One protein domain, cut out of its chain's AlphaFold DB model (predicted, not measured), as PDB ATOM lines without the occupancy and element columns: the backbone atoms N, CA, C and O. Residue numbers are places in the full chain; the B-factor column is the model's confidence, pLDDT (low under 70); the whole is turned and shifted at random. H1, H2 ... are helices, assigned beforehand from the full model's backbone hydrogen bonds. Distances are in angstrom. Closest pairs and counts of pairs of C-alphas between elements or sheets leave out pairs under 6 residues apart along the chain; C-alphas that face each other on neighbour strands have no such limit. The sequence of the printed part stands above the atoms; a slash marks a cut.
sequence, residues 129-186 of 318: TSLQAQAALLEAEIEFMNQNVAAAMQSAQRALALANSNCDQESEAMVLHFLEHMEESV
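Overview. This is residues 129 to 186 of the 318 residues of the protein "Hypothetical protein" of Alexandrium catenella (UniProt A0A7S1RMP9). Three helices of similar length make an up-and-down bundle, each running against the one before it; H1 and H2 are close side by side, and H3 completes a triangle with them. The printed part has 58 residues, with H1, H2 and H3 in chain order and no named strand: all helix. It is compact, with a radius of gyration of the C-alphas of 10.3 A, and elongated, spanning 29 by 18 by 12 A.

Arrangement. H1, residues 129 to 145, and H2, residues 149 to 165, form a helical hairpin at a shallow tilt of 16 degrees; they touch, closest at the C-alphas of Ala 140 and Ala 152, 4.1 A apart. H2 and H3, residues 169 to 186, form another at 21 degrees, closest at the C-alphas of Ala 163 and Glu 172, 5.4 A. H3 touches H1 with residues 171 to 178 alone, running the same way; the C-alphas of Leu 137 and Val 175 are closest, 6.4 A. In H1, H2 and H3 every O i to N i+4 pair is within hydrogen-bond range.

Along the chain. H1 begins at C-alpha 129 (-54.448, -22.712, 40.610) and is 24.5 A long; H2 is 24.2 A. H3, 25.9 A, ends at C-alpha 186 (-27.822, -26.800, 52.430).

Size, cuts and confidence. The farthest C-alphas, of Gln 147 and Cys 167, are 30.1 A apart. The printed part has no cut, and both links are tight. pLDDT is under 70 at residues 166 to 170, 183 and 185 to 186.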
ATOM      1  N   THR A 129     -55.593 -21.842  40.319       85.81
ATOM      2  CA  THR A 129     -54.448 -22.712  40.610       85.81
ATOM      3  C   THR A 129     -53.109 -21.989  40.480       85.81
ATOM      4  O   THR A 129     -52.177 -22.343  41.203       85.81
ATOM      5  N   SER A 130     -53.014 -20.953  39.642       86.00
ATOM      6  CA  SER A 130     -51.814 -20.118  39.511       86.00
ATOM      7  C   SER A 130     -51.615 -19.259  40.756       86.00
ATOM      8  O   SER A 130     -50.533 -19.265  41.347       86.00
ATOM      9  N   LEU A 131     -52.680 -18.621  41.247       86.81
ATOM     10  CA  LEU A 131     -52.633 -17.863  42.500       86.81
ATOM     11  C   LEU A 131     -52.308 -18.766  43.702       86.81
ATOM     12  O   LEU A 131     -51.535 -18.383  44.582       86.81
ATOM     13  N   GLN A 132     -52.841 -19.993  43.726       90.31
ATOM     14  CA  GLN A 132     -52.482 -20.987  44.746       90.31
ATOM     15  C   GLN A 132     -51.001 -21.391  44.673       90.31
ATOM     16  O   GLN A 132     -50.366 -21.530  45.721       90.31
ATOM     17  N   ALA A 133     -50.444 -21.578  43.471       86.62
ATOM     18  CA  ALA A 133     -49.031 -21.916  43.286       86.62
ATOM     19  C   ALA A 133     -48.118 -20.785  43.785       86.62
ATOM     20  O   ALA A 133     -47.196 -21.029  44.562       86.62
ATOM     21  N   GLN A 134     -48.429 -19.543  43.413       92.12
ATOM     22  CA  GLN A 134     -47.697 -18.348  43.840       92.12
ATOM     23  C   GLN A 134     -47.753 -18.134  45.356       92.12
ATOM     24  O   GLN A 134     -46.736 -17.824  45.980       92.12
ATOM     25  N   ALA A 135     -48.920 -18.340  45.976       94.06
ATOM     26  CA  ALA A 135     -49.063 -18.268  47.427       94.06
ATOM     27  C   ALA A 135     -48.242 -19.355  48.140       94.06
ATOM     28  O   ALA A 135     -47.555 -19.060  49.115       94.06
ATOM     29  N   ALA A 136     -48.260 -20.592  47.632       93.19
ATOM     30  CA  ALA A 136     -47.476 -21.694  48.186       93.19
ATOM     31  C   ALA A 136     -45.959 -21.471  48.046       93.19
ATOM     32  O   ALA A 136     -45.206 -21.833  48.951       93.19
ATOM     33  N   LEU A 137     -45.505 -20.850  46.951       94.50
ATOM     34  CA  LEU A 137     -44.105 -20.451  46.792       94.50
ATOM     35  C   LEU A 137     -43.723 -19.369  47.808       94.50
ATOM     36  O   LEU A 137     -42.702 -19.497  48.476       94.50
ATOM     37  N   LEU A 138     -44.563 -18.347  47.987       94.25
ATOM     38  CA  LEU A 138     -44.317 -17.296  48.977       94.25
ATOM     39  C   LEU A 138     -44.238 -17.864  50.408       94.25
ATOM     40  O   LEU A 138     -43.366 -17.473  51.182       94.25
ATOM     41  N   GLU A 139     -45.105 -18.821  50.754       94.00
ATOM     42  CA  GLU A 139     -45.032 -19.561  52.025       94.00
ATOM     43  C   GLU A 139     -43.697 -20.305  52.168       94.00
ATOM     44  O   GLU A 139     -43.065 -20.231  53.223       94.00
ATOM     45  N   ALA A 140     -43.228 -20.956  51.099       91.81
ATOM     46  CA  ALA A 140     -41.949 -21.657  51.093       91.81
ATOM     47  C   ALA A 140     -40.764 -20.711  51.348       91.81
ATOM     48  O   ALA A 140     -39.889 -21.019  52.162       91.81
ATOM     49  N   GLU A 141     -40.750 -19.541  50.701       91.56
ATOM     50  CA  GLU A 141     -39.715 -18.524  50.910       91.56
ATOM     51  C   GLU A 141     -39.714 -18.013  52.363       91.56
ATOM     52  O   GLU A 141     -38.658 -17.938  52.998       91.56
ATOM     53  N   ILE A 142     -40.894 -17.731  52.928       88.38
ATOM     54  CA  ILE A 142     -41.055 -17.306  54.330       88.38
ATOM     55  C   ILE A 142     -40.530 -18.375  55.297       88.38
ATOM     56  O   ILE A 142     -39.803 -18.068  56.247       88.38
ATOM     57  N   GLU A 143     -40.886 -19.640  55.079       88.19
ATOM     58  CA  GLU A 143     -40.446 -20.764  55.911       88.19
ATOM     59  C   GLU A 143     -38.932 -20.969  55.833       88.19
ATOM     60  O   GLU A 143     -38.291 -21.244  56.855       88.19
ATOM     61  N   PHE A 144     -38.348 -20.772  54.652       87.81
ATOM     62  CA  PHE A 144     -36.906 -20.843  54.457       87.81
ATOM     63  C   PHE A 144     -36.178 -19.725  55.209       87.81
ATOM     64  O   PHE A 144     -35.212 -20.006  55.923       87.81
ATOM     65  N   MET A 145     -36.681 -18.485  55.161       84.88
ATOM     66  CA  MET A 145     -36.124 -17.387  55.967       84.88
ATOM     67  C   MET A 145     -36.218 -17.655  57.476       84.88
ATOM     68  O   MET A 145     -35.315 -17.292  58.230       84.88
ATOM     69  N   ASN A 146     -37.275 -18.343  57.916       83.06
ATOM     70  CA  ASN A 146     -37.452 -18.792  59.299       83.06
ATOM     71  C   ASN A 146     -36.605 -20.027  59.668       83.06
ATOM     72  O   ASN A 146     -36.772 -20.582  60.755       83.06
ATOM     73  N   GLN A 147     -35.693 -20.464  58.791       82.81
ATOM     74  CA  GLN A 147     -34.827 -21.638  58.966       82.81
ATOM     75  C   GLN A 147     -35.598 -22.959  59.127       82.81
ATOM     76  O   GLN A 147     -35.066 -23.948  59.637       82.81
ATOM     77  N   ASN A 148     -36.851 -23.012  58.664       83.06
ATOM     78  CA  ASN A 148     -37.669 -24.217  58.681       83.06
ATOM     79  C   ASN A 148     -37.626 -24.916  57.316       83.06
ATOM     80  O   ASN A 148     -38.595 -24.922  56.560       83.06
ATOM     81  N   VAL A 149     -36.478 -25.524  57.011       80.69
ATOM     82  CA  VAL A 149     -36.193 -26.138  55.698       80.69
ATOM     83  C   VAL A 149     -37.200 -27.234  55.328       80.69
ATOM     84  O   VAL A 149     -37.566 -27.363  54.164       80.69
ATOM     85  N   ALA A 150     -37.669 -28.015  56.305       75.50
ATOM     86  CA  ALA A 150     -38.624 -29.093  56.053       75.50
ATOM     87  C   ALA A 150     -39.995 -28.562  55.613       75.50
ATOM     88  O   ALA A 150     -40.574 -29.086  54.663       75.50
ATOM     89  N   ALA A 151     -40.491 -27.514  56.278       78.94
ATOM     90  CA  ALA A 151     -41.742 -26.874  55.894       78.94
ATOM     91  C   ALA A 151     -41.594 -26.159  54.543       78.94
ATOM     92  O   ALA A 151     -42.381 -26.425  53.637       78.94
ATOM     93  N   ALA A 152     -40.498 -25.410  54.356       80.81
ATOM     94  CA  ALA A 152     -40.202 -24.725  53.100       80.81
ATOM     95  C   ALA A 152     -40.204 -25.685  51.901       80.81
ATOM     96  O   ALA A 152     -40.821 -25.415  50.874       80.81
ATOM     97  N   MET A 153     -39.577 -26.855  52.055       79.50
ATOM     98  CA  MET A 153     -39.565 -27.899  51.030       79.50
ATOM     99  C   MET A 153     -40.976 -28.418  50.724       79.50
ATOM    100  O   MET A 153     -41.340 -28.581  49.561       79.50
ATOM    101  N   GLN A 154     -41.792 -28.660  51.752       79.25
ATOM    102  CA  GLN A 154     -43.173 -29.109  51.577       79.25
ATOM    103  C   GLN A 154     -44.018 -28.060  50.833       79.25
ATOM    104  O   GLN A 154     -44.798 -28.407  49.940       79.25
ATOM    105  N   SER A 155     -43.857 -26.784  51.177       84.75
ATOM    106  CA  SER A 155     -44.550 -25.670  50.527       84.75
ATOM    107  C   SER A 155     -44.113 -25.490  49.072       84.75
ATOM    108  O   SER A 155     -44.973 -25.389  48.197       84.75
ATOM    109  N   ALA A 156     -42.813 -25.589  48.781       80.81
ATOM    110  CA  ALA A 156     -42.286 -25.528  47.418       80.81
ATOM    111  C   ALA A 156     -42.765 -26.706  46.551       80.81
ATOM    112  O   ALA A 156     -43.185 -26.512  45.414       80.81
ATOM    113  N   GLN A 157     -42.788 -27.930  47.089       81.38
ATOM    114  CA  GLN A 157     -43.310 -29.100  46.367       81.38
ATOM    115  C   GLN A 157     -44.800 -28.960  46.034       81.38
ATOM    116  O   GLN A 157     -45.232 -29.313  44.936       81.38
ATOM    117  N   ARG A 158     -45.592 -28.416  46.963       87.94
ATOM    118  CA  ARG A 158     -47.002 -28.088  46.718       87.94
ATOM    119  C   ARG A 158     -47.145 -27.017  45.634       87.94
ATOM    120  O   ARG A 158     -47.987 -27.186  44.756       87.94
ATOM    121  N   ALA A 159     -46.329 -25.962  45.667       84.19
ATOM    122  CA  ALA A 159     -46.319 -24.925  44.636       84.19
ATOM    123  C   ALA A 159     -46.019 -25.512  43.248       84.19
ATOM    124  O   ALA A 159     -46.749 -25.239  42.297       84.19
ATOM    125  N   LEU A 160     -45.023 -26.399  43.152       78.12
ATOM    126  CA  LEU A 160     -44.665 -27.084  41.908       78.12
ATOM    127  C   LEU A 160     -45.806 -27.971  41.390       78.12
ATOM    128  O   LEU A 160     -46.114 -27.960  40.201       78.12
ATOM    129  N   ALA A 161     -46.460 -28.728  42.276       77.88
ATOM    130  CA  ALA A 161     -47.593 -29.568  41.899       77.88
ATOM    131  C   ALA A 161     -48.758 -28.736  41.330       77.88
ATOM    132  O   ALA A 161     -49.359 -29.122  40.326       77.88
ATOM    133  N   LEU A 162     -49.044 -27.582  41.941       79.38
ATOM    134  CA  LEU A 162     -50.077 -26.651  41.484       79.38
ATOM    135  C   LEU A 162     -49.713 -26.011  40.138       79.38
ATOM    136  O   LEU A 162     -50.539 -26.043  39.225       79.38
ATOM    137  N   ALA A 163     -48.478 -25.528  39.978       74.19
ATOM    138  CA  ALA A 163     -47.994 -24.957  38.720       74.19
ATOM    139  C   ALA A 163     -48.081 -25.971  37.562       74.19
ATOM    140  O   ALA A 163     -48.655 -25.678  36.512       74.19
ATOM    141  N   ASN A 164     -47.636 -27.211  37.797       74.00
ATOM    142  CA  ASN A 164     -47.704 -28.296  36.816       74.00
ATOM    143  C   ASN A 164     -49.143 -28.651  36.427       74.00
ATOM    144  O   ASN A 164     -49.419 -28.940  35.263       74.00
ATOM    145  N   SER A 165     -50.070 -28.622  37.387       74.25
ATOM    146  CA  SER A 165     -51.480 -28.927  37.132       74.25
ATOM    147  C   SER A 165     -52.151 -27.924  36.186       74.25
ATOM    148  O   SER A 165     -53.071 -28.305  35.467       74.25
ATOM    149  N   ASN A 166     -51.661 -26.678  36.146       67.88
ATOM    150  CA  ASN A 166     -52.201 -25.606  35.308       67.88
ATOM    151  C   ASN A 166     -51.310 -25.239  34.107       67.88
ATOM    152  O   ASN A 166     -51.615 -24.289  33.393       67.88
ATOM    153  N   CYS A 167     -50.210 -25.969  33.877       60.91
ATOM    154  CA  CYS A 167     -49.195 -25.626  32.868       60.91
ATOM    155  C   CYS A 167     -48.653 -24.185  33.002       60.91
ATOM    156  O   CYS A 167     -48.334 -23.538  32.001       60.91
ATOM    157  N   ASP A 168     -48.552 -23.680  34.233       68.38
ATOM    158  CA  ASP A 168     -48.045 -22.341  34.528       68.38
ATOM    159  C   ASP A 168     -46.510 -22.348  34.544       68.38
ATOM    160  O   ASP A 168     -45.878 -22.633  35.562       68.38
ATOM    161  N   GLN A 169     -45.917 -22.054  33.384       67.69
ATOM    162  CA  GLN A 169     -44.464 -22.081  33.180       67.69
ATOM    163  C   GLN A 169     -43.720 -21.020  33.997       67.69
ATOM    164  O   GLN A 169     -42.565 -21.233  34.365       67.69
ATOM    165  N   GLU A 170     -44.356 -19.877  34.267       69.19
ATOM    166  CA  GLU A 170     -43.746 -18.798  35.046       69.19
ATOM    167  C   GLU A 170     -43.624 -19.235  36.509       69.19
ATOM    168  O   GLU A 170     -42.530 -19.219  37.077       69.19
ATOM    169  N   SER A 171     -44.721 -19.734  37.086       70.06
ATOM    170  CA  SER A 171     -44.726 -20.278  38.446       70.06
ATOM    171  C   SER A 171     -43.814 -21.500  38.582       70.06
ATOM    172  O   SER A 171     -43.070 -21.597  39.556       70.06
ATOM    173  N   GLU A 172     -43.807 -22.410  37.604       73.81
ATOM    174  CA  GLU A 172     -42.909 -23.572  37.593       73.81
ATOM    175  C   GLU A 172     -41.433 -23.141  37.635       73.81
ATOM    176  O   GLU A 172     -40.680 -23.606  38.494       73.81
ATOM    177  N   ALA A 173     -41.028 -22.211  36.765       71.38
ATOM    178  CA  ALA A 173     -39.651 -21.723  36.707       71.38
ATOM    179  C   ALA A 173     -39.217 -21.052  38.020       71.38
ATOM    180  O   ALA A 173     -38.115 -21.313  38.504       71.38
ATOM    181  N   MET A 174     -40.089 -20.236  38.625       76.31
ATOM    182  CA  MET A 174     -39.812 -19.592  39.913       76.31
ATOM    183  C   MET A 174     -39.621 -20.618  41.040       76.31
ATOM    184  O   MET A 174     -38.676 -20.504  41.825       76.31
ATOM    185  N   VAL A 175     -40.470 -21.651  41.101       74.81
ATOM    186  CA  VAL A 175     -40.366 -22.705  42.124       74.81
ATOM    187  C   VAL A 175     -39.096 -23.537  41.942       74.81
ATOM    188  O   VAL A 175     -38.411 -23.830  42.922       74.81
ATOM    189  N   LEU A 176     -38.750 -23.907  40.705       76.50
ATOM    190  CA  LEU A 176     -37.530 -24.669  40.418       76.50
ATOM    191  C   LEU A 176     -36.269 -23.878  40.773       76.50
ATOM    192  O   LEU A 176     -35.378 -24.418  41.425       76.50
ATOM    193  N   HIS A 177     -36.229 -22.592  40.416       77.06
ATOM    194  CA  HIS A 177     -35.139 -21.697  40.797       77.06
ATOM    195  C   HIS A 177     -34.982 -21.635  42.322       77.06
ATOM    196  O   HIS A 177     -33.874 -21.765  42.840       77.06
ATOM    197  N   PHE A 178     -36.085 -21.493  43.062       82.06
ATOM    198  CA  PHE A 178     -36.057 -21.496  44.525       82.06
ATOM    199  C   PHE A 178     -35.520 -22.815  45.110       82.06
ATOM    200  O   PHE A 178     -34.675 -22.790  46.007       82.06
ATOM    201  N   LEU A 179     -35.958 -23.964  44.587       78.31
ATOM    202  CA  LEU A 179     -35.490 -25.281  45.034       78.31
ATOM    203  C   LEU A 179     -33.980 -25.469  44.817       78.31
ATOM    204  O   LEU A 179     -33.294 -25.939  45.723       78.31
ATOM    205  N   GLU A 180     -33.455 -25.046  43.666       76.31
ATOM    206  CA  GLU A 180     -32.015 -25.080  43.377       76.31
ATOM    207  C   GLU A 180     -31.222 -24.239  44.396       76.31
ATOM    208  O   GLU A 180     -30.268 -24.724  45.008       76.31
ATOM    209  N   HIS A 181     -31.689 -23.019  44.690       79.31
ATOM    210  CA  HIS A 181     -31.067 -22.135  45.687       79.31
ATOM    211  C   HIS A 181     -31.068 -22.738  47.101       79.31
ATOM    212  O   HIS A 181     -30.104 -22.573  47.865       79.31
ATOM    213  N   MET A 182     -32.137 -23.444  47.476       79.38
ATOM    214  CA  MET A 182     -32.202 -24.148  48.756       79.38
ATOM    215  C   MET A 182     -31.175 -25.283  48.833       79.38
ATOM    216  O   MET A 182     -30.494 -25.421  49.853       79.38
ATOM    217  N   GLU A 183     -31.039 -26.090  47.777       69.25
ATOM    218  CA  GLU A 183     -30.092 -27.213  47.731       69.25
ATOM    219  C   GLU A 183     -28.634 -26.753  47.835       69.25
ATOM    220  O   GLU A 183     -27.843 -27.348  48.581       69.25
ATOM    221  N   GLU A 184     -28.278 -25.666  47.153       70.06
ATOM    222  CA  GLU A 184     -26.949 -25.054  47.245       70.06
ATOM    223  C   GLU A 184     -26.653 -24.532  48.657       70.06
ATOM    224  O   GLU A 184     -25.552 -24.728  49.186       70.06
ATOM    225  N   SER A 185     -27.652 -23.921  49.299       67.50
ATOM    226  CA  SER A 185     -27.538 -23.383  50.661       67.50
ATOM    227  C   SER A 185     -27.309 -24.485  51.699       67.50
ATOM    228  O   SER A 185     -26.462 -24.341  52.581       67.50
ATOM    229  N   VAL A 186     -28.007 -25.618  51.566       61.41
ATOM    230  CA  VAL A 186     -27.822 -26.800  52.430       61.41
ATOM    231  C   VAL A 186     -26.482 -27.491  52.145       61.41
ATOM    232  O   VAL A 186     -25.830 -27.996  53.062       61.41
TER     233      VAL A 186